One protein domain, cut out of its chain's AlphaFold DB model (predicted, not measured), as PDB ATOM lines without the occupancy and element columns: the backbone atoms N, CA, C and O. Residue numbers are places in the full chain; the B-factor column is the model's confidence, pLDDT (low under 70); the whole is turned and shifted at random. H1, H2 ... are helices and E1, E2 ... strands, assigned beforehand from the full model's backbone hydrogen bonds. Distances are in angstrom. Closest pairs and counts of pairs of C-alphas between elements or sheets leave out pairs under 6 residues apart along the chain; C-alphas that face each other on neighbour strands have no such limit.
ATOM      1  N   GLU A 212      56.365 -10.963 124.443       44.34
ATOM      2  CA  GLU A 212      55.958 -11.394 123.100       44.34
ATOM      3  C   GLU A 212      55.012 -12.595 123.143       44.34
ATOM      4  O   GLU A 212      54.053 -12.658 122.378       44.34
ATOM      5  N   LEU A 213      55.238 -13.555 124.044       48.25
ATOM      6  CA  LEU A 213      54.324 -14.679 124.225       48.25
ATOM      7  C   LEU A 213      52.977 -14.212 124.786       48.25
ATOM      8  O   LEU A 213      51.947 -14.729 124.366       48.25
ATOM      9  N   PHE A 214      52.964 -13.232 125.695       54.47
ATOM     10  CA  PHE A 214      51.735 -12.626 126.203       54.47
ATOM     11  C   PHE A 214      50.968 -11.903 125.091       54.47
ATOM     12  O   PHE A 214      49.770 -12.139 124.956       54.47
ATOM     13  N   ASP A 215      51.633 -11.098 124.264       55.03
ATOM     14  CA  ASP A 215      50.999 -10.394 123.142       55.03
ATOM     15  C   ASP A 215      50.554 -11.367 122.034       55.03
ATOM     16  O   ASP A 215      49.462 -11.240 121.486       55.03
ATOM     17  N   ARG A 216      51.317 -12.434 121.771       59.25
ATOM     18  CA  ARG A 216      50.896 -13.523 120.868       59.25
ATOM     19  C   ARG A 216      49.744 -14.348 121.438       59.25
ATOM     20  O   ARG A 216      48.970 -14.928 120.674       59.25
ATOM     21  N   ALA A 217      49.643 -14.445 122.762       65.25
ATOM     22  CA  ALA A 217      48.611 -15.223 123.433       65.25
ATOM     23  C   ALA A 217      47.332 -14.440 123.722       65.25
ATOM     24  O   ALA A 217      46.294 -15.072 123.931       65.25
ATOM     25  N   ASN A 218      47.372 -13.107 123.724       77.56
ATOM     26  CA  ASN A 218      46.233 -12.256 124.043       77.56
ATOM     27  C   ASN A 218      45.967 -11.270 122.906       77.56
ATOM     28  O   ASN A 218      46.763 -10.378 122.642       77.56
ATOM     29  N   ARG A 219      44.798 -11.391 122.277       87.38
ATOM     30  CA  ARG A 219      44.314 -10.403 121.308       87.38
ATOM     31  C   ARG A 219      43.535  -9.313 122.022       87.38
ATOM     32  O   ARG A 219      42.677  -9.614 122.851       87.38
ATOM     33  N   PHE A 220      43.783  -8.063 121.667       89.00
ATOM     34  CA  PHE A 220      43.030  -6.933 122.193       89.00
ATOM     35  C   PHE A 220      41.975  -6.505 121.190       89.00
ATOM     36  O   PHE A 220      42.281  -6.246 120.028       89.00
ATOM     37  N   PHE A 221      40.729  -6.423 121.647       95.31
ATOM     38  CA  PHE A 221      39.624  -5.959 120.820       95.31
ATOM     39  C   PHE A 221      38.869  -4.831 121.485       95.31
ATOM     40  O   PHE A 221      38.695  -4.797 122.698       95.31
ATOM     41  N   PHE A 222      38.351  -3.935 120.667       95.38
ATOM     42  CA  PHE A 222      37.686  -2.730 121.100       95.38
ATOM     43  C   PHE A 222      36.377  -2.579 120.341       95.38
ATOM     44  O   PHE A 222      36.340  -2.458 119.117       95.38
ATOM     45  N   LEU A 223      35.284  -2.606 121.091       96.06
ATOM     46  CA  LEU A 223      33.932  -2.490 120.584       96.06
ATOM     47  C   LEU A 223      33.440  -1.059 120.756       96.06
ATOM     48  O   LEU A 223      33.452  -0.523 121.865       96.06
ATOM     49  N   ASN A 224      32.945  -0.457 119.677       92.81
ATOM     50  CA  ASN A 224      32.285   0.841 119.741       92.81
ATOM     51  C   ASN A 224      30.951   0.845 119.006       92.81
ATOM     52  O   ASN A 224      30.788   0.278 117.924       92.81
ATOM     53  N   GLN A 225      29.985   1.538 119.600       91.62
ATOM     54  CA  GLN A 225      28.664   1.693 119.017       91.62
ATOM     55  C   GLN A 225      28.603   2.896 118.087       91.62
ATOM     56  O   GLN A 225      29.179   3.950 118.345       91.62
ATOM     57  N   TRP A 226      27.829   2.749 117.020       90.31
ATOM     58  CA  TRP A 226      27.519   3.825 116.097       90.31
ATOM     59  C   TRP A 226      26.042   3.789 115.730       90.31
ATOM     60  O   TRP A 226      25.493   2.735 115.392       90.31
ATOM     61  N   LYS A 227      25.397   4.955 115.768       89.12
ATOM     62  CA  LYS A 227      23.985   5.112 115.431       89.12
ATOM     63  C   LYS A 227      23.785   6.361 114.581       89.12
ATOM     64  O   LYS A 227      24.023   7.470 115.048       89.12
ATOM     65  N   ARG A 228      23.337   6.192 113.335       86.31
ATOM     66  CA  ARG A 228      22.984   7.304 112.435       86.31
ATOM     67  C   ARG A 228      22.069   6.813 111.318       86.31
ATOM     68  O   ARG A 228      22.186   5.668 110.891       86.31
ATOM     69  N   TYR A 229      21.187   7.680 110.818       84.19
ATOM     70  CA  TYR A 229      20.322   7.397 109.658       84.19
ATOM     71  C   TYR A 229      19.546   6.069 109.766       84.19
ATOM     72  O   TYR A 229      19.525   5.275 108.832       84.19
ATOM     73  N   GLY A 230      18.976   5.783 110.943       83.81
ATOM     74  CA  GLY A 230      18.225   4.544 111.200       83.81
ATOM     75  C   GLY A 230      19.076   3.274 111.338       83.81
ATOM     76  O   GLY A 230      18.542   2.220 111.661       83.81
ATOM     77  N   LYS A 231      20.397   3.353 111.151       87.81
ATOM     78  CA  LYS A 231      21.325   2.232 111.328       87.81
ATOM     79  C   LYS A 231      21.919   2.254 112.734       87.81
ATOM     80  O   LYS A 231      22.282   3.318 113.238       87.81
ATOM     81  N   HIS A 232      22.060   1.077 113.341       93.88
ATOM     82  CA  HIS A 232      22.733   0.874 114.628       93.88
ATOM     83  C   HIS A 232      23.706  -0.290 114.492       93.88
ATOM     84  O   HIS A 232      23.298  -1.405 114.165       93.88
ATOM     85  N   ARG A 233      24.993  -0.012 114.691       95.81
ATOM     86  CA  ARG A 233      26.084  -0.967 114.507       95.81
ATOM     87  C   ARG A 233      27.005  -0.993 115.715       95.81
ATOM     88  O   ARG A 233      27.211   0.042 116.348       95.81
ATOM     89  N   ILE A 234      27.567  -2.162 115.987       96.69
ATOM     90  CA  ILE A 234      28.706  -2.339 116.886       96.69
ATOM     91  C   ILE A 234      29.891  -2.710 116.007       96.69
ATOM     92  O   ILE A 234      29.847  -3.744 115.347       96.69
ATOM     93  N   TYR A 235      30.905  -1.855 115.970       94.75
ATOM     94  CA  TYR A 235      32.150  -2.117 115.259       94.75
ATOM     95  C   TYR A 235      33.141  -2.792 116.197       94.75
ATOM     96  O   TYR A 235      33.158  -2.472 117.386       94.75
ATOM     97  N   LEU A 236      33.954  -3.696 115.654       94.81
ATOM     98  CA  LEU A 236      35.090  -4.294 116.343       94.81
ATOM     99  C   LEU A 236      36.379  -3.807 115.695       94.81
ATOM    100  O   LEU A 236      36.525  -3.845 114.469       94.81
ATOM    101  N   ARG A 237      37.292  -3.341 116.542       88.81
ATOM    102  CA  ARG A 237      38.641  -2.922 116.179       88.81
ATOM    103  C   ARG A 237      39.668  -3.626 117.047       88.81
ATOM    104  O   ARG A 237      39.298  -4.121 118.108       88.81
ATOM    105  N   ASP A 238      40.923  -3.644 116.642       86.56
ATOM    106  CA  ASP A 238      42.028  -3.974 117.544       86.56
ATOM    107  C   ASP A 238      42.631  -2.722 118.207       86.56
ATOM    108  O   ASP A 238      42.116  -1.608 118.070       86.56
ATOM    109  N   GLU A 239      43.707  -2.918 118.971       77.94
ATOM    110  CA  GLU A 239      44.521  -1.857 119.590       77.94
ATOM    111  C   GLU A 239      45.190  -0.915 118.577       77.94
ATOM    112  O   GLU A 239      45.579   0.212 118.910       77.94
ATOM    113  N   ASP A 240      45.279  -1.341 117.317       75.00
ATOM    114  CA  ASP A 240      45.751  -0.528 116.209       75.00
ATOM    115  C   ASP A 240      44.664   0.322 115.557       75.00
ATOM    116  O   ASP A 240      44.965   1.244 114.796       75.00
ATOM    117  N   GLY A 241      43.409   0.103 115.951       74.75
ATOM    118  CA  GLY A 241      42.248   0.750 115.366       74.75
ATOM    119  C   GLY A 241      41.837   0.129 114.031       74.75
ATOM    120  O   GLY A 241      40.858   0.611 113.437       74.75
ATOM    121  N   GLU A 242      42.526  -0.933 113.590       81.50
ATOM    122  CA  GLU A 242      42.155  -1.723 112.423       81.50
ATOM    123  C   GLU A 242      40.769  -2.305 112.662       81.50
ATOM    124  O   GLU A 242      40.467  -2.835 113.727       81.50
ATOM    125  N   GLN A 243      39.890  -2.150 111.678       88.81
ATOM    126  CA  GLN A 243      38.531  -2.649 111.770       88.81
ATOM    127  C   GLN A 243      38.477  -4.083 111.247       88.81
ATOM    128  O   GLN A 243      38.941  -4.361 110.149       88.81
ATOM    129  N   TYR A 244      37.853  -4.968 112.021       85.94
ATOM    130  CA  TYR A 244      37.652  -6.371 111.642       85.94
ATOM    131  C   TYR A 244      36.210  -6.660 111.223       85.94
ATOM    132  O   TYR A 244      35.894  -7.758 110.765       85.94
ATOM    133  N   GLY A 245      35.312  -5.692 111.404       91.88
ATOM    134  CA  GLY A 245      33.927  -5.801 110.984       91.88
ATOM    135  C   GLY A 245      32.943  -5.090 111.901       91.88
ATOM    136  O   GLY A 245      33.304  -4.302 112.785       91.88
ATOM    137  N   PHE A 246      31.662  -5.381 111.688       96.56
ATOM    138  CA  PHE A 246      30.580  -4.890 112.527       96.56
ATOM    139  C   PHE A 246      29.396  -5.853 112.607       96.56
ATOM    140  O   PHE A 246      29.108  -6.611 111.684       96.56
ATOM    141  N   LYS A 247      28.642  -5.737 113.700       97.44
ATOM    142  CA  LYS A 247      27.316  -6.330 113.869       97.44
ATOM    143  C   LYS A 247      26.244  -5.261 113.700       97.44
ATOM    144  O   LYS A 247      26.285  -4.233 114.383       97.44
ATOM    145  N   ASN A 248      25.263  -5.495 112.833       96.44
ATOM    146  CA  ASN A 248      24.030  -4.713 112.828       96.44
ATOM    147  C   ASN A 248      23.195  -5.119 114.049       96.44
ATOM    148  O   ASN A 248      22.872  -6.285 114.257       96.44
ATOM    149  N   VAL A 249      22.851  -4.145 114.884       93.31
ATOM    150  CA  VAL A 249      22.195  -4.401 116.175       93.31
ATOM    151  C   VAL A 249      20.733  -4.821 116.004       93.31
ATOM    152  O   VAL A 249      20.215  -5.554 116.838       93.31
ATOM    153  N   LEU A 250      20.076  -4.362 114.936       90.19
ATOM    154  CA  LEU A 250      18.640  -4.562 114.716       90.19
ATOM    155  C   LEU A 250      18.294  -5.980 114.249       90.19
ATOM    156  O   LEU A 250      17.329  -6.557 114.735       90.19
ATOM    157  N   ASP A 251      19.069  -6.526 113.318       91.88
ATOM    158  CA  ASP A 251      18.828  -7.840 112.703       91.88
ATOM    159  C   ASP A 251      19.889  -8.885 113.087       91.88
ATOM    160  O   ASP A 251      19.767 -10.058 112.744       91.88
ATOM    161  N   GLY A 252      20.934  -8.474 113.815       92.38
ATOM    162  CA  GLY A 252      22.022  -9.340 114.256       92.38
ATOM    163  C   GLY A 252      23.017  -9.731 113.161       92.38
ATOM    164  O   GLY A 252      23.925 -10.511 113.449       92.38
ATOM    165  N   THR A 253      22.877  -9.212 111.937       95.31
ATOM    166  CA  THR A 253      23.743  -9.574 110.806       95.31
ATOM    167  C   THR A 253      25.183  -9.117 111.029       95.31
ATOM    168  O   THR A 253      25.432  -8.022 111.547       95.31
ATOM    169  N   LEU A 254      26.140  -9.964 110.641       95.75
ATOM    170  CA  LEU A 254      27.572  -9.696 110.756       95.75
ATOM    171  C   LEU A 254      28.156  -9.326 109.395       95.75
ATOM    172  O   LEU A 254      27.865  -9.969 108.389       95.75
ATOM    173  N   HIS A 255      29.013  -8.316 109.391       93.25
ATOM    174  CA  HIS A 255      29.955  -8.034 108.321       93.25
ATOM    175  C   HIS A 255      31.354  -8.241 108.887       93.25
ATOM    176  O   HIS A 255      31.707  -7.562 109.850       93.25
ATOM    177  N   LEU A 256      32.121  -9.169 108.319       89.44
ATOM    178  CA  LEU A 256      33.507  -9.424 108.703       89.44
ATOM    179  C   LEU A 256      34.416  -8.878 107.606       89.44
ATOM    180  O   LEU A 256      34.229  -9.208 106.437       89.44
ATOM    181  N   ASP A 257      35.375  -8.042 107.992       80.38
ATOM    182  CA  ASP A 257      36.365  -7.478 107.072       80.38
ATOM    183  C   ASP A 257      37.434  -8.541 106.737       80.38
ATOM    184  O   ASP A 257      37.929  -8.589 105.612       80.38
ATOM    185  N   HIS A 258      37.680  -9.467 107.675       77.50
ATOM    186  CA  HIS A 258      38.537 -10.646 107.512       77.50
ATOM    187  C   HIS A 258      37.722 -11.938 107.703       77.50
ATOM    188  O   HIS A 258      37.312 -12.243 108.828       77.50
ATOM    189  N   PRO A 259      37.437 -12.711 106.638       72.75
ATOM    190  CA  PRO A 259      36.690 -13.960 106.760       72.75
ATOM    191  C   PRO A 259      37.515 -15.042 107.484       72.75
ATOM    192  O   PRO A 259      38.724 -15.136 107.291       72.75
ATOM    193  N   ASN A 260      36.841 -15.907 108.254       81.19
ATOM    194  CA  ASN A 260      37.404 -17.047 109.009       81.19
ATOM    195  C   ASN A 260      38.191 -16.719 110.294       81.19
ATOM    196  O   ASN A 260      38.880 -17.591 110.824       81.19
ATOM    197  N   ASP A 261      38.076 -15.508 110.838       86.19
ATOM    198  CA  ASP A 261      38.576 -15.220 112.186       86.19
ATOM    199  C   ASP A 261      37.523 -15.589 113.248       86.19
ATOM    200  O   ASP A 261      36.639 -14.798 113.585       86.19
ATOM    201  N   GLU A 262      37.616 -16.814 113.778       89.88
ATOM    202  CA  GLU A 262      36.646 -17.358 114.743       89.88
ATOM    203  C   GLU A 262      36.508 -16.501 116.010       89.88
ATOM    204  O   GLU A 262      35.408 -16.355 116.544       89.88
ATOM    205  N   MET A 263      37.607 -15.915 116.505       90.38
ATOM    206  CA  MET A 263      37.559 -15.098 117.721       90.38
ATOM    207  C   MET A 263      36.824 -13.782 117.457       90.38
ATOM    208  O   MET A 263      35.965 -13.391 118.247       90.38
ATOM    209  N   VAL A 264      37.111 -13.120 116.333       92.50
ATOM    210  CA  VAL A 264      36.398 -11.902 115.909       92.50
ATOM    211  C   VAL A 264      34.914 -12.182 115.718       92.50
ATOM    212  O   VAL A 264      34.075 -11.415 116.199       92.50
ATOM    213  N   GLU A 265      34.580 -13.278 115.036       94.19
ATOM    214  CA  GLU A 265      33.197 -13.656 114.784       94.19
ATOM    215  C   GLU A 265      32.438 -13.867 116.096       94.19
ATOM    216  O   GLU A 265      31.347 -13.318 116.265       94.19
ATOM    217  N   VAL A 266      33.020 -14.605 117.046       94.31
ATOM    218  CA  VAL A 266      32.416 -14.867 118.359       94.31
ATOM    219  C   VAL A 266      32.234 -13.576 119.156       94.31
ATOM    220  O   VAL A 266      31.140 -13.330 119.673       94.31
ATOM    221  N   VAL A 267      33.246 -12.704 119.207       95.31
ATOM    222  CA  VAL A 267      33.146 -11.419 119.918       95.31
ATOM    223  C   VAL A 267      32.050 -10.543 119.301       95.31
ATOM    224  O   VAL A 267      31.194 -10.036 120.028       95.31
ATOM    225  N   LEU A 268      32.011 -10.396 117.972       95.81
ATOM    226  CA  LEU A 268      30.980  -9.604 117.293       95.81
ATOM    227  C   LEU A 268      29.584 -10.208 117.464       95.81
ATOM    228  O   LEU A 268      28.640  -9.486 117.791       95.81
ATOM    229  N   ARG A 269      29.437 -11.524 117.291       95.19
ATOM    230  CA  ARG A 269      28.164 -12.241 117.452       95.19
ATOM    231  C   ARG A 269      27.600 -12.058 118.859       95.19
ATOM    232  O   ARG A 269      26.400 -11.802 118.998       95.19
ATOM    233  N   SER A 270      28.457 -12.109 119.875       94.56
ATOM    234  CA  SER A 270      28.094 -11.932 121.283       94.56
ATOM    235  C   SER A 270      27.981 -10.476 121.730       94.56
ATOM    236  O   SER A 270      27.467 -10.221 122.821       94.56
ATOM    237  N   ALA A 271      28.406  -9.508 120.917       95.12
ATOM    238  CA  ALA A 271      28.294  -8.098 121.260       95.12
ATOM    239  C   ALA A 271      26.826  -7.634 121.301       95.12
ATOM    240  O   ALA A 271      25.996  -7.956 120.439       95.12
ATOM    241  N   THR A 272      26.513  -6.843 122.323       92.00
ATOM    242  CA  THR A 272      25.205  -6.245 122.606       92.00
ATOM    243  C   THR A 272      25.352  -4.738 122.816       92.00
ATOM    244  O   THR A 272      26.457  -4.203 122.859       92.00
ATOM    245  N   GLN A 273      24.233  -4.031 122.980       88.19
ATOM    246  CA  GLN A 273      24.246  -2.589 123.256       88.19
ATOM    247  C   GLN A 273      24.888  -2.218 124.603       88.19
ATOM    248  O   GLN A 273      25.179  -1.044 124.831       88.19
ATOM    249  N   THR A 274      25.093  -3.183 125.500       84.19
ATOM    250  CA  THR A 274      25.577  -2.950 126.867       84.19
ATOM    251  C   THR A 274      26.849  -3.730 127.199       84.19
ATOM    252  O   THR A 274      27.261  -3.721 128.352       84.19
ATOM    253  N   GLY A 275      27.460  -4.419 126.230       86.12
ATOM    254  CA  GLY A 275      28.653  -5.241 126.454       86.12
ATOM    255  C   GLY A 275      28.601  -6.575 125.713       86.12
ATOM    256  O   GLY A 275      27.956  -6.691 124.669       86.12
ATOM    257  N   LEU A 276      29.248  -7.599 126.266       90.06
ATOM    258  CA  LEU A 276      29.330  -8.945 125.694       90.06
ATOM    259  C   LEU A 276      28.412  -9.934 126.417       90.06
ATOM    260  O   LEU A 276      28.459 -10.065 127.636       90.06
ATOM    261  N   LYS A 277      27.612 -10.682 125.650       91.06
ATOM    262  CA  LYS A 277      26.854 -11.846 126.128       91.06
ATOM    263  C   LYS A 277      27.407 -13.105 125.468       91.06
ATOM    264  O   LYS A 277      26.881 -13.587 124.466       91.06
ATOM    265  N   LEU A 278      28.510 -13.589 126.020       88.81
ATOM    266  CA  LEU A 278      29.223 -14.772 125.559       88.81
ATOM    267  C   LEU A 278      29.122 -15.866 126.629       88.81
ATOM    268  O   LEU A 278      29.162 -15.557 127.819       88.81
ATOM    269  N   ALA A 279      28.962 -17.128 126.229       86.38
ATOM    270  CA  ALA A 279      29.075 -18.263 127.141       86.38
ATOM    271  C   ALA A 279      30.410 -18.977 126.914       86.38
ATOM    272  O   ALA A 279      30.905 -19.037 125.793       86.38
ATOM    273  N   GLN A 280      30.983 -19.567 127.966       84.06
ATOM    274  CA  GLN A 280      32.294 -20.226 127.885       84.06
ATOM    275  C   GLN A 280      32.358 -21.311 126.797       84.06
ATOM    276  O   GLN A 280      33.380 -21.463 126.136       84.06
ATOM    277  N   ARG A 281      31.258 -22.042 126.578       85.38
ATOM    278  CA  ARG A 281      31.157 -23.075 125.530       85.38
ATOM    279  C   ARG A 281      31.303 -22.536 124.103       85.38
ATOM    280  O   ARG A 281      31.615 -23.317 123.213       85.38
ATOM    281  N   ASP A 282      31.064 -21.241 123.908       86.75
ATOM    282  CA  ASP A 282      31.120 -20.571 122.610       86.75
ATOM    283  C   ASP A 282      32.511 -19.958 122.349       86.75
ATOM    284  O   ASP A 282      32.759 -19.431 121.269       86.75
ATOM    285  N   VAL A 283      33.428 -20.012 123.326       86.88
ATOM    286  CA  VAL A 283      34.792 -19.485 123.187       86.88
ATOM    287  C   VAL A 283      35.635 -20.447 122.334       86.88
ATOM    288  O   VAL A 283      35.800 -21.612 122.715       86.88
ATOM    289  N   PRO A 284      36.216 -19.989 121.208       84.75
ATOM    290  CA  PRO A 284      36.962 -20.856 120.309       84.75
ATOM    291  C   PRO A 284      38.313 -21.248 120.916       84.75
ATOM    292  O   PRO A 284      39.016 -20.448 121.536       84.75
ATOM    293  N   LYS A 285      38.708 -22.507 120.717       83.75
ATOM    294  CA  LYS A 285      39.966 -23.077 121.225       83.75
ATOM    295  C   LYS A 285      41.098 -22.911 120.211       83.75
ATOM    296  O   LYS A 285      41.685 -23.893 119.752       83.75
ATOM    297  N   LEU A 286      41.404 -21.661 119.868       78.62
ATOM    298  CA  LEU A 286      42.458 -21.321 118.911       78.62
ATOM    299  C   LEU A 286      43.833 -21.594 119.520       78.62
ATOM    300  O   LEU A 286      44.171 -21.037 120.561       78.62
ATOM    301  N   ARG A 287      44.621 -22.471 118.898       68.50
ATOM    302  CA  ARG A 287      45.951 -22.850 119.398       68.50
ATOM    303  C   ARG A 287      47.012 -21.872 118.920       68.50
ATOM    304  O   ARG A 287      46.994 -21.462 117.764       68.50
ATOM    305  N   ILE A 288      47.979 -21.586 119.782       58.59
ATOM    306  CA  ILE A 288      49.164 -20.808 119.416       58.59
ATOM    307  C   ILE A 288      50.270 -21.795 119.014       58.59
ATOM    308  O   ILE A 288      50.651 -22.632 119.837       58.59
ATOM    309  N   PRO A 289      50.783 -21.756 117.770       45.94
ATOM    310  CA  PRO A 289      51.911 -22.589 117.374       45.94
ATOM    311  C   PRO A 289      53.190 -22.082 118.057       45.94
ATOM    312  O   PRO A 289      53.625 -20.949 117.837       45.94
ATOM    313  N   VAL A 290      53.788 -22.928 118.894       48.00
ATOM    314  CA  VAL A 290      55.084 -22.689 119.547       48.00
ATOM    315  C   VAL A 290      56.139 -23.488 118.773       48.00
ATOM    316  O   VAL A 290      55.961 -24.688 118.573       48.00
ATOM    317  N   VAL A 291      57.194 -22.835 118.278       37.03
ATOM    318  CA  VAL A 291      58.261 -23.471 117.480       37.03
ATOM    319  C   VAL A 291      59.526 -23.554 118.333       37.03
ATOM    320  O   VAL A 291      60.082 -22.516 118.665       37.03
ATOM    321  N   GLY A 292      59.970 -24.776 118.664       34.28
ATOM    322  CA  GLY A 292      61.255 -25.043 119.326       34.28
ATOM    323  C   GLY A 292      61.249 -26.248 120.289       34.28
ATOM    324  O   GLY A 292      60.304 -26.419 121.052       34.28
ATOM    325  N   GLY A 293      62.302 -27.080 120.228       32.16
ATOM    326  CA  GLY A 293      62.897 -27.710 121.422       32.16
ATOM    327  C   GLY A 293      62.310 -29.011 121.975       32.16
ATOM    328  O   GLY A 293      61.133 -29.129 122.295       32.16
ATOM    329  N   GLY A 300      51.067 -29.274 125.221       37.53
ATOM    330  CA  GLY A 300      50.412 -29.096 123.918       37.53
ATOM    331  C   GLY A 300      49.084 -28.312 123.847       37.53
ATOM    332  O   GLY A 300      48.268 -28.645 122.987       37.53
ATOM    333  N   ARG A 301      48.784 -27.331 124.715       50.75
ATOM    334  CA  ARG A 301      47.481 -26.632 124.756       50.75
ATOM    335  C   ARG A 301      47.537 -25.168 125.234       50.75
ATOM    336  O   ARG A 301      46.725 -24.785 126.072       50.75
ATOM    337  N   LEU A 302      48.435 -24.331 124.706       55.22
ATOM    338  CA  LEU A 302      48.286 -22.879 124.890       55.22
ATOM    339  C   LEU A 302      47.219 -22.355 123.915       55.22
ATOM    340  O   LEU A 302      47.364 -22.490 122.695       55.22
ATOM    341  N   TYR A 303      46.133 -21.798 124.456       69.44
ATOM    342  CA  TYR A 303      45.053 -21.220 123.660       69.44
ATOM    343  C   TYR A 303      45.109 -19.693 123.658       69.44
ATOM    344  O   TYR A 303      45.417 -19.073 124.676       69.44
ATOM    345  N   CYS A 304      44.757 -19.100 122.521       76.38
ATOM    346  CA  CYS A 304      44.582 -17.663 122.377       76.38
ATOM    347  C   CYS A 304      43.435 -17.170 123.275       76.38
ATOM    348  O   CYS A 304      42.356 -17.765 123.318       76.38
ATOM    349  N   SER A 305      43.689 -16.080 123.992       83.50
ATOM    350  CA  SER A 305      42.719 -15.331 124.793       83.50
ATOM    351  C   SER A 305      42.370 -14.025 124.085       83.50
ATOM    352  O   SER A 305      43.148 -13.535 123.265       83.50
ATOM    353  N   ALA A 306      41.237 -13.423 124.435       90.00
ATOM    354  CA  ALA A 306      40.890 -12.076 124.000       90.00
ATOM    355  C   ALA A 306      40.608 -11.170 125.202       90.00
ATOM    356  O   ALA A 306      39.863 -11.543 126.103       90.00
ATOM    357  N   ILE A 307      41.180  -9.969 125.206       93.31
ATOM    358  CA  ILE A 307      40.885  -8.915 126.176       93.31
ATOM    359  C   ILE A 307      40.075  -7.859 125.430       93.31
ATOM    360  O   ILE A 307      40.584  -7.182 124.538       93.31
ATOM    361  N   VAL A 308      38.790  -7.753 125.757       96.56
ATOM    362  CA  VAL A 308      37.843  -6.924 125.012       96.56
ATOM    363  C   VAL A 308      37.447  -5.696 125.818       96.56
ATOM    364  O   VAL A 308      36.923  -5.818 126.921       96.56
ATOM    365  N   GLY A 309      37.664  -4.515 125.248       96.19
ATOM    366  CA  GLY A 309      37.160  -3.240 125.738       96.19
ATOM    367  C   GLY A 309      35.866  -2.844 125.026       96.19
ATOM    368  O   GLY A 309      35.841  -2.705 123.809       96.19
ATOM    369  N   PHE A 310      34.782  -2.608 125.755       95.75
ATOM    370  CA  PHE A 310      33.525  -2.089 125.222       95.75
ATOM    371  C   PHE A 310      33.354  -0.620 125.598       95.75
ATOM    372  O   PHE A 310      33.155  -0.290 126.770       95.75
ATOM    373  N   ARG A 311      33.418   0.272 124.604       93.75
ATOM    374  CA  ARG A 311      33.223   1.706 124.820       93.75
ATOM    375  C   ARG A 311      31.743   2.029 124.929       93.75
ATOM    376  O   ARG A 311      30.955   1.807 124.005       93.75
ATOM    377  N   TRP A 312      31.385   2.630 126.048       90.06
ATOM    378  CA  TRP A 312      30.063   3.142 126.332       90.06
ATOM    379  C   TRP A 312      30.124   4.655 126.529       90.06
ATOM    380  O   TRP A 312      30.895   5.156 127.344       90.06
ATOM    381  N   GLN A 313      29.276   5.375 125.796       87.88
ATOM    382  CA  GLN A 313      29.198   6.831 125.854       87.88
ATOM    383  C   GLN A 313      27.766   7.278 126.126       87.88
ATOM    384  O   GLN A 313      26.841   6.910 125.399       87.88
ATOM    385  N   SER A 314      27.576   8.092 127.163       80.38
ATOM    386  CA  SER A 314      26.280   8.701 127.477       80.38
ATOM    387  C   SER A 314      26.433   9.877 128.436       80.38
ATOM    388  O   SER A 314      27.174   9.782 129.410       80.38
ATOM    389  N   LYS A 315      25.692  10.972 128.199       78.44
ATOM    390  CA  LYS A 315      25.561  12.129 129.114       78.44
ATOM    391  C   LYS A 315      26.894  12.587 129.751       78.44
ATOM    392  O   LYS A 315      26.977  12.734 130.965       78.44
ATOM    393  N   GLY A 316      27.935  12.781 128.937       75.62
ATOM    394  CA  GLY A 316      29.248  13.260 129.397       75.62
ATOM    395  C   GLY A 316      30.151  12.203 130.044       75.62
ATOM    396  O   GLY A 316      31.242  12.543 130.482       75.62
ATOM    397  N   LYS A 317      29.730  10.934 130.090       83.25
ATOM    398  CA  LYS A 317      30.576   9.803 130.482       83.25
ATOM    399  C   LYS A 317      31.089   9.069 129.253       83.25
ATOM    400  O   LYS A 317      30.322   8.833 128.314       83.25
ATOM    401  N   ASP A 318      32.351   8.672 129.315       89.62
ATOM    402  CA  ASP A 318      33.029   7.859 128.311       89.62
ATOM    403  C   ASP A 318      33.781   6.742 129.033       89.62
ATOM    404  O   ASP A 318      34.808   6.981 129.666       89.62
ATOM    405  N   LEU A 319      33.203   5.544 129.041       92.75
ATOM    406  CA  LEU A 319      33.696   4.410 129.818       92.75
ATOM    407  C   LEU A 319      34.119   3.282 128.886       92.75
ATOM    408  O   LEU A 319      33.430   2.987 127.912       92.75
ATOM    409  N   LEU A 320      35.208   2.604 129.228       94.19
ATOM    410  CA  LEU A 320      35.678   1.398 128.562       94.19
ATOM    411  C   LEU A 320      35.553   0.212 129.516       94.19
ATOM    412  O   LEU A 320      36.378   0.041 130.410       94.19
ATOM    413  N   TYR A 321      34.512  -0.595 129.334       96.12
ATOM    414  CA  TYR A 321      34.291  -1.810 130.119       96.12
ATOM    415  C   TYR A 321      35.180  -2.942 129.613       96.12
ATOM    416  O   TYR A 321      35.237  -3.164 128.407       96.12
ATOM    417  N   GLY A 322      35.864  -3.655 130.502       95.81
ATOM    418  CA  GLY A 322      36.791  -4.724 130.137       95.81
ATOM    419  C   GLY A 322      36.217  -6.121 130.361       95.81
ATOM    420  O   GLY A 322      35.569  -6.390 131.369       95.81
ATOM    421  N   THR A 323      36.498  -7.044 129.447       95.81
ATOM    422  CA  THR A 323      36.172  -8.470 129.584       95.81
ATOM    423  C   THR A 323      37.349  -9.315 129.111       95.81
ATOM    424  O   THR A 323      37.820  -9.137 127.991       95.81
ATOM    425  N   LEU A 324      37.816 -10.252 129.937       91.62
ATOM    426  CA  LEU A 324      38.802 -11.259 129.539       91.62
ATOM    427  C   LEU A 324      38.072 -12.535 129.116       91.62
ATOM    428  O   LEU A 324      37.297 -13.103 129.879       91.62
ATOM    429  N   ILE A 325      38.331 -12.982 127.894       90.62
ATOM    430  CA  ILE A 325      37.793 -14.195 127.290       90.62
ATOM    431  C   ILE A 325      38.938 -15.201 127.192       90.62
ATOM    432  O   ILE A 325      39.880 -15.004 126.422       90.62
ATOM    433  N   ASN A 326      38.858 -16.290 127.950       84.19
ATOM    434  CA  ASN A 326      39.833 -17.369 127.901       84.19
ATOM    435  C   ASN A 326      39.137 -18.743 127.792       84.19
ATOM    436  O   ASN A 326      38.198 -19.021 128.539       84.19
ATOM    437  N   PRO A 327      39.600 -19.645 126.908       76.06
ATOM    438  CA  PRO A 327      38.974 -20.962 126.748       76.06
ATOM    439  C   PRO A 327      39.054 -21.875 127.984       76.06
ATOM    440  O   PRO A 327      38.245 -22.796 128.113       76.06
ATOM    441  N   THR A 328      40.023 -21.644 128.871       73.94
ATOM    442  CA  THR A 328      40.258 -22.404 130.107       73.94
ATOM    443  C   THR A 328      39.625 -21.708 131.314       73.94
ATOM    444  O   THR A 328      38.819 -22.321 132.008       73.94
ATOM    445  N   ASP A 329      39.934 -20.425 131.523       68.75
ATOM    446  CA  ASP A 329      39.514 -19.645 132.699       68.75
ATOM    447  C   ASP A 329      38.086 -19.085 132.586       68.75
ATOM    448  O   ASP A 329      37.526 -18.581 133.559       68.75
ATOM    449  N   GLY A 330      37.477 -19.174 131.402       80.69
ATOM    450  CA  GLY A 330      36.136 -18.671 131.143       80.69
ATOM    451  C   GLY A 330      36.114 -17.189 130.775       80.69
ATOM    452  O   GLY A 330      37.027 -16.669 130.135       80.69
ATOM    453  N   ILE A 331      35.008 -16.526 131.110       89.38
ATOM    454  CA  ILE A 331      34.742 -15.132 130.743       89.38
ATOM    455  C   ILE A 331      34.695 -14.326 132.028       89.38
ATOM    456  O   ILE A 331      33.831 -14.555 132.874       89.38
ATOM    457  N   LEU A 332      35.642 -13.412 132.175       89.69
ATOM    458  CA  LEU A 332      35.903 -12.698 133.415       89.69
ATOM    459  C   LEU A 332      35.629 -11.209 133.208       89.69
ATOM    460  O   LEU A 332      36.160 -10.594 132.280       89.69
ATOM    461  N   ASP A 333      34.788 -10.640 134.070       91.31
ATOM    462  CA  ASP A 333      34.554  -9.197 134.124       91.31
ATOM    463  C   ASP A 333      35.777  -8.513 134.737       91.31
ATOM    464  O   ASP A 333      36.266  -8.911 135.795       91.31
ATOM    465  N   LEU A 334      36.289  -7.496 134.051       93.38
ATOM    466  CA  LEU A 334      37.449  -6.742 134.505       93.38
ATOM    467  C   LEU A 334      37.025  -5.461 135.222       93.38
ATOM    468  O   LEU A 334      37.799  -4.946 136.020       93.38
ATOM    469  N   GLY A 335      35.811  -4.958 134.996       93.81
ATOM    470  CA  GLY A 335      35.363  -3.640 135.444       93.81
ATOM    471  C   GLY A 335      35.443  -2.613 134.317       93.81
ATOM    472  O   GLY A 335      35.148  -2.933 133.166       93.81
ATOM    473  N   TYR A 336      35.813  -1.364 134.614       94.56
ATOM    474  CA  TYR A 336      35.909  -0.327 133.584       94.56
ATOM    475  C   TYR A 336      37.000   0.712 133.822       94.56
ATOM    476  O   TYR A 336      37.435   0.957 134.944       94.56
ATOM    477  N   VAL A 337      37.378   1.373 132.732       88.56
ATOM    478  CA  VAL A 337      38.202   2.581 132.712       88.56
ATOM    479  C   VAL A 337      37.309   3.769 132.381       88.56
ATOM    480  O   VAL A 337      36.543   3.720 131.421       88.56
ATOM    481  N   ASP A 338      37.396   4.844 133.150       86.12
ATOM    482  CA  ASP A 338      36.875   6.143 132.742       86.12
ATOM    483  C   ASP A 338      37.879   6.783 131.776       86.12
ATOM    484  O   ASP A 338      38.990   7.135 132.167       86.12
ATOM    485  N   LEU A 339      37.521   6.885 130.495       84.50
ATOM    486  CA  LEU A 339      38.437   7.347 129.448       84.50
ATOM    487  C   LEU A 339      38.737   8.848 129.538       84.50
ATOM    488  O   LEU A 339      39.747   9.290 129.002       84.50
ATOM    489  N   ALA A 340      37.896   9.631 130.218       81.50
ATOM    490  CA  ALA A 340      38.133  11.060 130.398       81.50
ATOM    491  C   ALA A 340      39.184  11.333 131.484       81.50
ATOM    492  O   ALA A 340      39.982  12.259 131.361       81.50
ATOM    493  N   THR A 341      39.184  10.531 132.548       78.94
ATOM    494  CA  THR A 341      40.065  10.721 133.714       78.94
ATOM    495  C   THR A 341      41.222   9.726 133.778       78.94
ATOM    496  O   THR A 341      42.165   9.924 134.541       78.94
ATOM    497  N   GLY A 342      41.152   8.637 133.010       80.75
ATOM    498  CA  GLY A 342      42.057   7.493 133.113       80.75
ATOM    499  C   GLY A 342      41.836   6.636 134.365       80.75
ATOM    500  O   GLY A 342      42.616   5.708 134.599       80.75
ATOM    501  N   TRP A 343      40.809   6.938 135.170       80.12
ATOM    502  CA  TRP A 343      40.515   6.228 136.411       80.12
ATOM    503  C   TRP A 343      40.069   4.794 136.132       80.12
ATOM    504  O   TRP A 343      39.209   4.546 135.286       80.12
ATOM    505  N   ILE A 344      40.645   3.847 136.867       86.94
ATOM    506  CA  ILE A 344      40.363   2.421 136.736       86.94
ATOM    507  C   ILE A 344      39.478   1.990 137.901       86.94
ATOM    508  O   ILE A 344      39.818   2.196 139.065       86.94
ATOM    509  N   LYS A 345      38.350   1.353 137.583       89.19
ATOM    510  CA  LYS A 345      37.491   0.680 138.553       89.19
ATOM    511  C   LYS A 345      37.459  -0.819 138.256       89.19
ATOM    512  O   LYS A 345      36.695  -1.234 137.380       89.19
ATOM    513  N   PRO A 346      38.243  -1.637 138.973       88.19
ATOM    514  CA  PRO A 346      38.225  -3.078 138.775       88.19
ATOM    515  C   PRO A 346      36.910  -3.696 139.277       88.19
ATOM    516  O   PRO A 346      36.293  -3.192 140.219       88.19
ATOM    517  N   ALA A 347      36.480  -4.797 138.654       85.62
ATOM    518  CA  ALA A 347      35.294  -5.552 139.079       85.62
ATOM    519  C   ALA A 347      35.500  -6.278 140.421       85.62
ATOM    520  O   ALA A 347      34.543  -6.476 141.170       85.62
ATOM    521  N   SER A 348      36.745  -6.640 140.744       81.50
ATOM    522  CA  SER A 348      37.130  -7.301 141.991       81.50
ATOM    523  C   SER A 348      38.476  -6.792 142.507       81.50
ATOM    524  O   SER A 348      39.311  -6.303 141.747       81.50
ATOM    525  N   GLN A 349      38.686  -6.923 143.817       76.19
ATOM    526  CA  GLN A 349      39.987  -6.721 144.454       76.19
ATOM    527  C   GLN A 349      40.767  -8.041 144.441       76.19
ATOM    528  O   GLN A 349      40.184  -9.100 144.675       76.19
ATOM    529  N   GLY A 350      42.074  -7.978 144.184       65.00
ATOM    530  CA  GLY A 350      42.932  -9.163 144.106       65.00
ATOM    531  C   GLY A 350      42.843  -9.936 142.776       65.00
ATOM    532  O   GLY A 350      42.290  -9.427 141.796       65.00
ATOM    533  N   PRO A 351      43.447 -11.137 142.711       62.38
ATOM    534  CA  PRO A 351      43.526 -11.963 141.503       62.38
ATOM    535  C   PRO A 351      42.151 -12.342 140.929       62.38
ATOM    536  O   PRO A 351      41.214 -12.605 141.681       62.38
ATOM    537  N   LEU A 352      42.035 -12.408 139.597       64.56
ATOM    538  CA  LEU A 352      40.802 -12.840 138.918       64.56
ATOM    539  C   LEU A 352      40.545 -14.343 139.089       64.56
ATOM    540  O   LEU A 352      39.408 -14.776 139.253       64.56
ATOM    541  N   THR A 353      41.615 -15.135 139.035       64.88
ATOM    542  CA  THR A 353      41.629 -16.572 139.329       64.88
ATOM    543  C   THR A 353      42.958 -16.914 140.002       64.88
ATOM    544  O   THR A 353      43.826 -16.053 140.148       64.88
ATOM    545  N   ARG A 354      43.149 -18.180 140.391       49.41
ATOM    546  CA  ARG A 354      44.423 -18.671 140.942       49.41
ATOM    547  C   ARG A 354      45.627 -18.359 140.041       49.41
ATOM    548  O   ARG A 354      46.684 -18.025 140.563       49.41
ATOM    549  N   ASP A 355      45.442 -18.417 138.722       50.28
ATOM    550  CA  ASP A 355      46.516 -18.281 137.730       50.28
ATOM    551  C   ASP A 355      46.479 -16.926 136.990       50.28
ATOM    552  O   ASP A 355      47.220 -16.698 136.031       50.28
ATOM    553  N   ARG A 356      45.603 -15.997 137.409       62.53
ATOM    554  CA  ARG A 356      45.397 -14.701 136.744       62.53
ATOM    555  C   ARG A 356      45.516 -13.548 137.726       62.53
ATOM    556  O   ARG A 356      44.770 -13.470 138.694       62.53
ATOM    557  N   GLY A 357      46.397 -12.600 137.402       61.06
ATOM    558  CA  GLY A 357      46.572 -11.354 138.154       61.06
ATOM    559  C   GLY A 357      45.300 -10.492 138.254       61.06
ATOM    560  O   GLY A 357      44.255 -10.842 137.700       61.06
ATOM    561  N   PRO A 358      45.371  -9.355 138.962       73.88
ATOM    562  CA  PRO A 358      44.196  -8.543 139.258       73.88
ATOM    563  C   PRO A 358      43.584  -7.907 138.005       73.88
ATOM    564  O   PRO A 358      44.295  -7.546 137.064       73.88
ATOM    565  N   ALA A 359      42.264  -7.702 138.035       77.38
ATOM    566  CA  ALA A 359      41.489  -7.006 137.001       77.38
ATOM    567  C   ALA A 359      42.119  -5.668 136.576       77.38
ATOM    568  O   ALA A 359      42.177  -5.345 135.389       77.38
ATOM    569  N   GLU A 360      42.643  -4.920 137.549       76.00
ATOM    570  CA  GLU A 360      43.276  -3.616 137.355       76.00
ATOM    571  C   GLU A 360      44.430  -3.648 136.344       76.00
ATOM    572  O   GLU A 360      44.538  -2.747 135.512       76.00
ATOM    573  N   ARG A 361      45.227  -4.725 136.323       78.62
ATOM    574  CA  ARG A 361      46.318  -4.890 135.352       78.62
ATOM    575  C   ARG A 361      45.791  -4.943 133.918       78.62
ATOM    576  O   ARG A 361      46.347  -4.305 133.030       78.62
ATOM    577  N   TYR A 362      44.721  -5.696 133.680       83.75
ATOM    578  CA  TYR A 362      44.138  -5.840 132.345       83.75
ATOM    579  C   TYR A 362      43.368  -4.587 131.916       83.75
ATOM    580  O   TYR A 362      43.402  -4.223 130.742       83.75
ATOM    581  N   LEU A 363      42.716  -3.895 132.855       82.06
ATOM    582  CA  LEU A 363      42.094  -2.597 132.588       82.06
ATOM    583  C   LEU A 363      43.130  -1.523 132.239       82.06
ATOM    584  O   LEU A 363      42.870  -0.717 131.349       82.06
ATOM    585  N   ALA A 364      44.306  -1.528 132.873       77.12
ATOM    586  CA  ALA A 364      45.407  -0.645 132.495       77.12
ATOM    587  C   ALA A 364      45.885  -0.926 131.062       77.12
ATOM    588  O   ALA A 364      46.014   0.007 130.276       77.12
ATOM    589  N   LEU A 365      46.031  -2.202 130.680       82.00
ATOM    590  CA  LEU A 365      46.349  -2.577 129.296       82.00
ATOM    591  C   LEU A 365      45.268  -2.098 128.318       82.00
ATOM    592  O   LEU A 365      45.590  -1.486 127.306       82.00
ATOM    593  N   LEU A 366      43.985  -2.310 128.630       86.31
ATOM    594  CA  LEU A 366      42.888  -1.806 127.802       86.31
ATOM    595  C   LEU A 366      42.911  -0.283 127.681       86.31
ATOM    596  O   LEU A 366      42.726   0.219 126.581       86.31
ATOM    597  N   ARG A 367      43.156   0.456 128.770       87.75
ATOM    598  CA  ARG A 367      43.307   1.917 128.743       87.75
ATOM    599  C   ARG A 367      44.453   2.329 127.827       87.75
ATOM    600  O   ARG A 367      44.265   3.199 126.986       87.75
ATOM    601  N   ASP A 368      45.620   1.725 127.987       81.69
ATOM    602  CA  ASP A 368      46.838   2.177 127.314       81.69
ATOM    603  C   ASP A 368      46.845   1.792 125.826       81.69
ATOM    604  O   ASP A 368      47.472   2.467 125.012       81.69
ATOM    605  N   ARG A 369      46.088   0.748 125.462       82.38
ATOM    606  CA  ARG A 369      45.973   0.226 124.094       82.38
ATOM    607  C   ARG A 369      44.669   0.601 123.382       82.38
ATOM    608  O   ARG A 369      44.436   0.153 122.264       82.38
ATOM    609  N   ASN A 370      43.794   1.402 124.000       84.56
ATOM    610  CA  ASN A 370      42.502   1.721 123.390       84.56
ATOM    611  C   ASN A 370      42.646   2.606 122.130       84.56
ATOM    612  O   ASN A 370      43.302   3.648 122.187       84.56
TER     613      ASN A 370
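This is residues 212 to 293 and 300 to 370 of the 376 residues of the protein "NERD domain-containing protein" of Mycobacterium sp (UniProt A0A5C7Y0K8). One large, twisted sheet of eight strands is built from two four-stranded halves side by side, E1 to E4 and E5 to E8, joined along E1 and E5. H3 packs on one face, mostly over the half E5 to E8, and H2 on the other face, where the sheet curls round it, giving three layers; the small hairpin of E9 and E10 lies beyond E8 in the chain. The printed part has 153 residues, with three named helices and ten named strands in the order H1 E1 E2 E3 E4 H2 E5 E6 E7 E8 E9 E10 H3. The sheet, E4 E3 E2 E1 E5 E6 E7 E8, is mixed, and the class is mixed, helices and strands. The whole is compact, with a radius of gyration of the C-alphas of 15.5 A, yet elongated in outline, 56 by 36 by 27 A.

In the sheet, E1 is residues 218 to 228, 32.5 A long, from C-alpha 218 at (46.233, -12.256, 124.043). E2 is 231 to 238, 22.5 A, E3 243 to 248, 14.7 A, and E4 254 to 256. E5 is 305 to 314, 29.2 A, E6 317 to 326, 28.8 A, E7 330 to 338, 24.9 A, and E8 344 to 346. E9 is 351 to 353 and E10 356 to 358. H1 is 212 to 217, H2 262 to 270, 12.1 A, and H3 359 to 369, 15.5 A, ending with C-alpha 369 at (45.973, 0.226, 124.094).

E1 and E5 are parallel at 27 degrees, with N 219 and O 305 2.9 A apart, within hydrogen-bond range. E1 E2 E3 E4 and E5 E6 E7 E8 are meanders, each strand the antiparallel neighbour of the one before; N 222 and O 237 are 2.7 A apart between E1 and E2, and N 310 and O 321 2.7 A between E5 and E6. E4 and E8 are edge strands. H3 is on the sheet; the closest C-alphas of H3 and E7 are those of Ala 359 and Leu 334, 4.8 A apart. H2 is on the opposite face; its closest C-alpha pair with E3 is Leu 268 and Lys 247, 6.0 A. H1 only grazes the sheet. The hairpin E9 and E10 has N 352 and O 356 3.1 A apart. In H1, H2 and H3 every O i to N i+4 pair is within hydrogen-bond range.

The two C-alphas farthest apart, those of Tyr 229 and Gly 293, are 56.4 A apart. Residues 294 to 299 are not printed, and C-alphas 293 and 300 are 12.8 A apart across this cut, in the link from H2 to E5. Residues 271 to 293 hold no named element. Of the links that are printed whole, none is long. The mean pLDDT of the printed part is 81.9; residues 212 to 217, 287 to 293, 300 to 303, 329 and 350 to 357 are under 70.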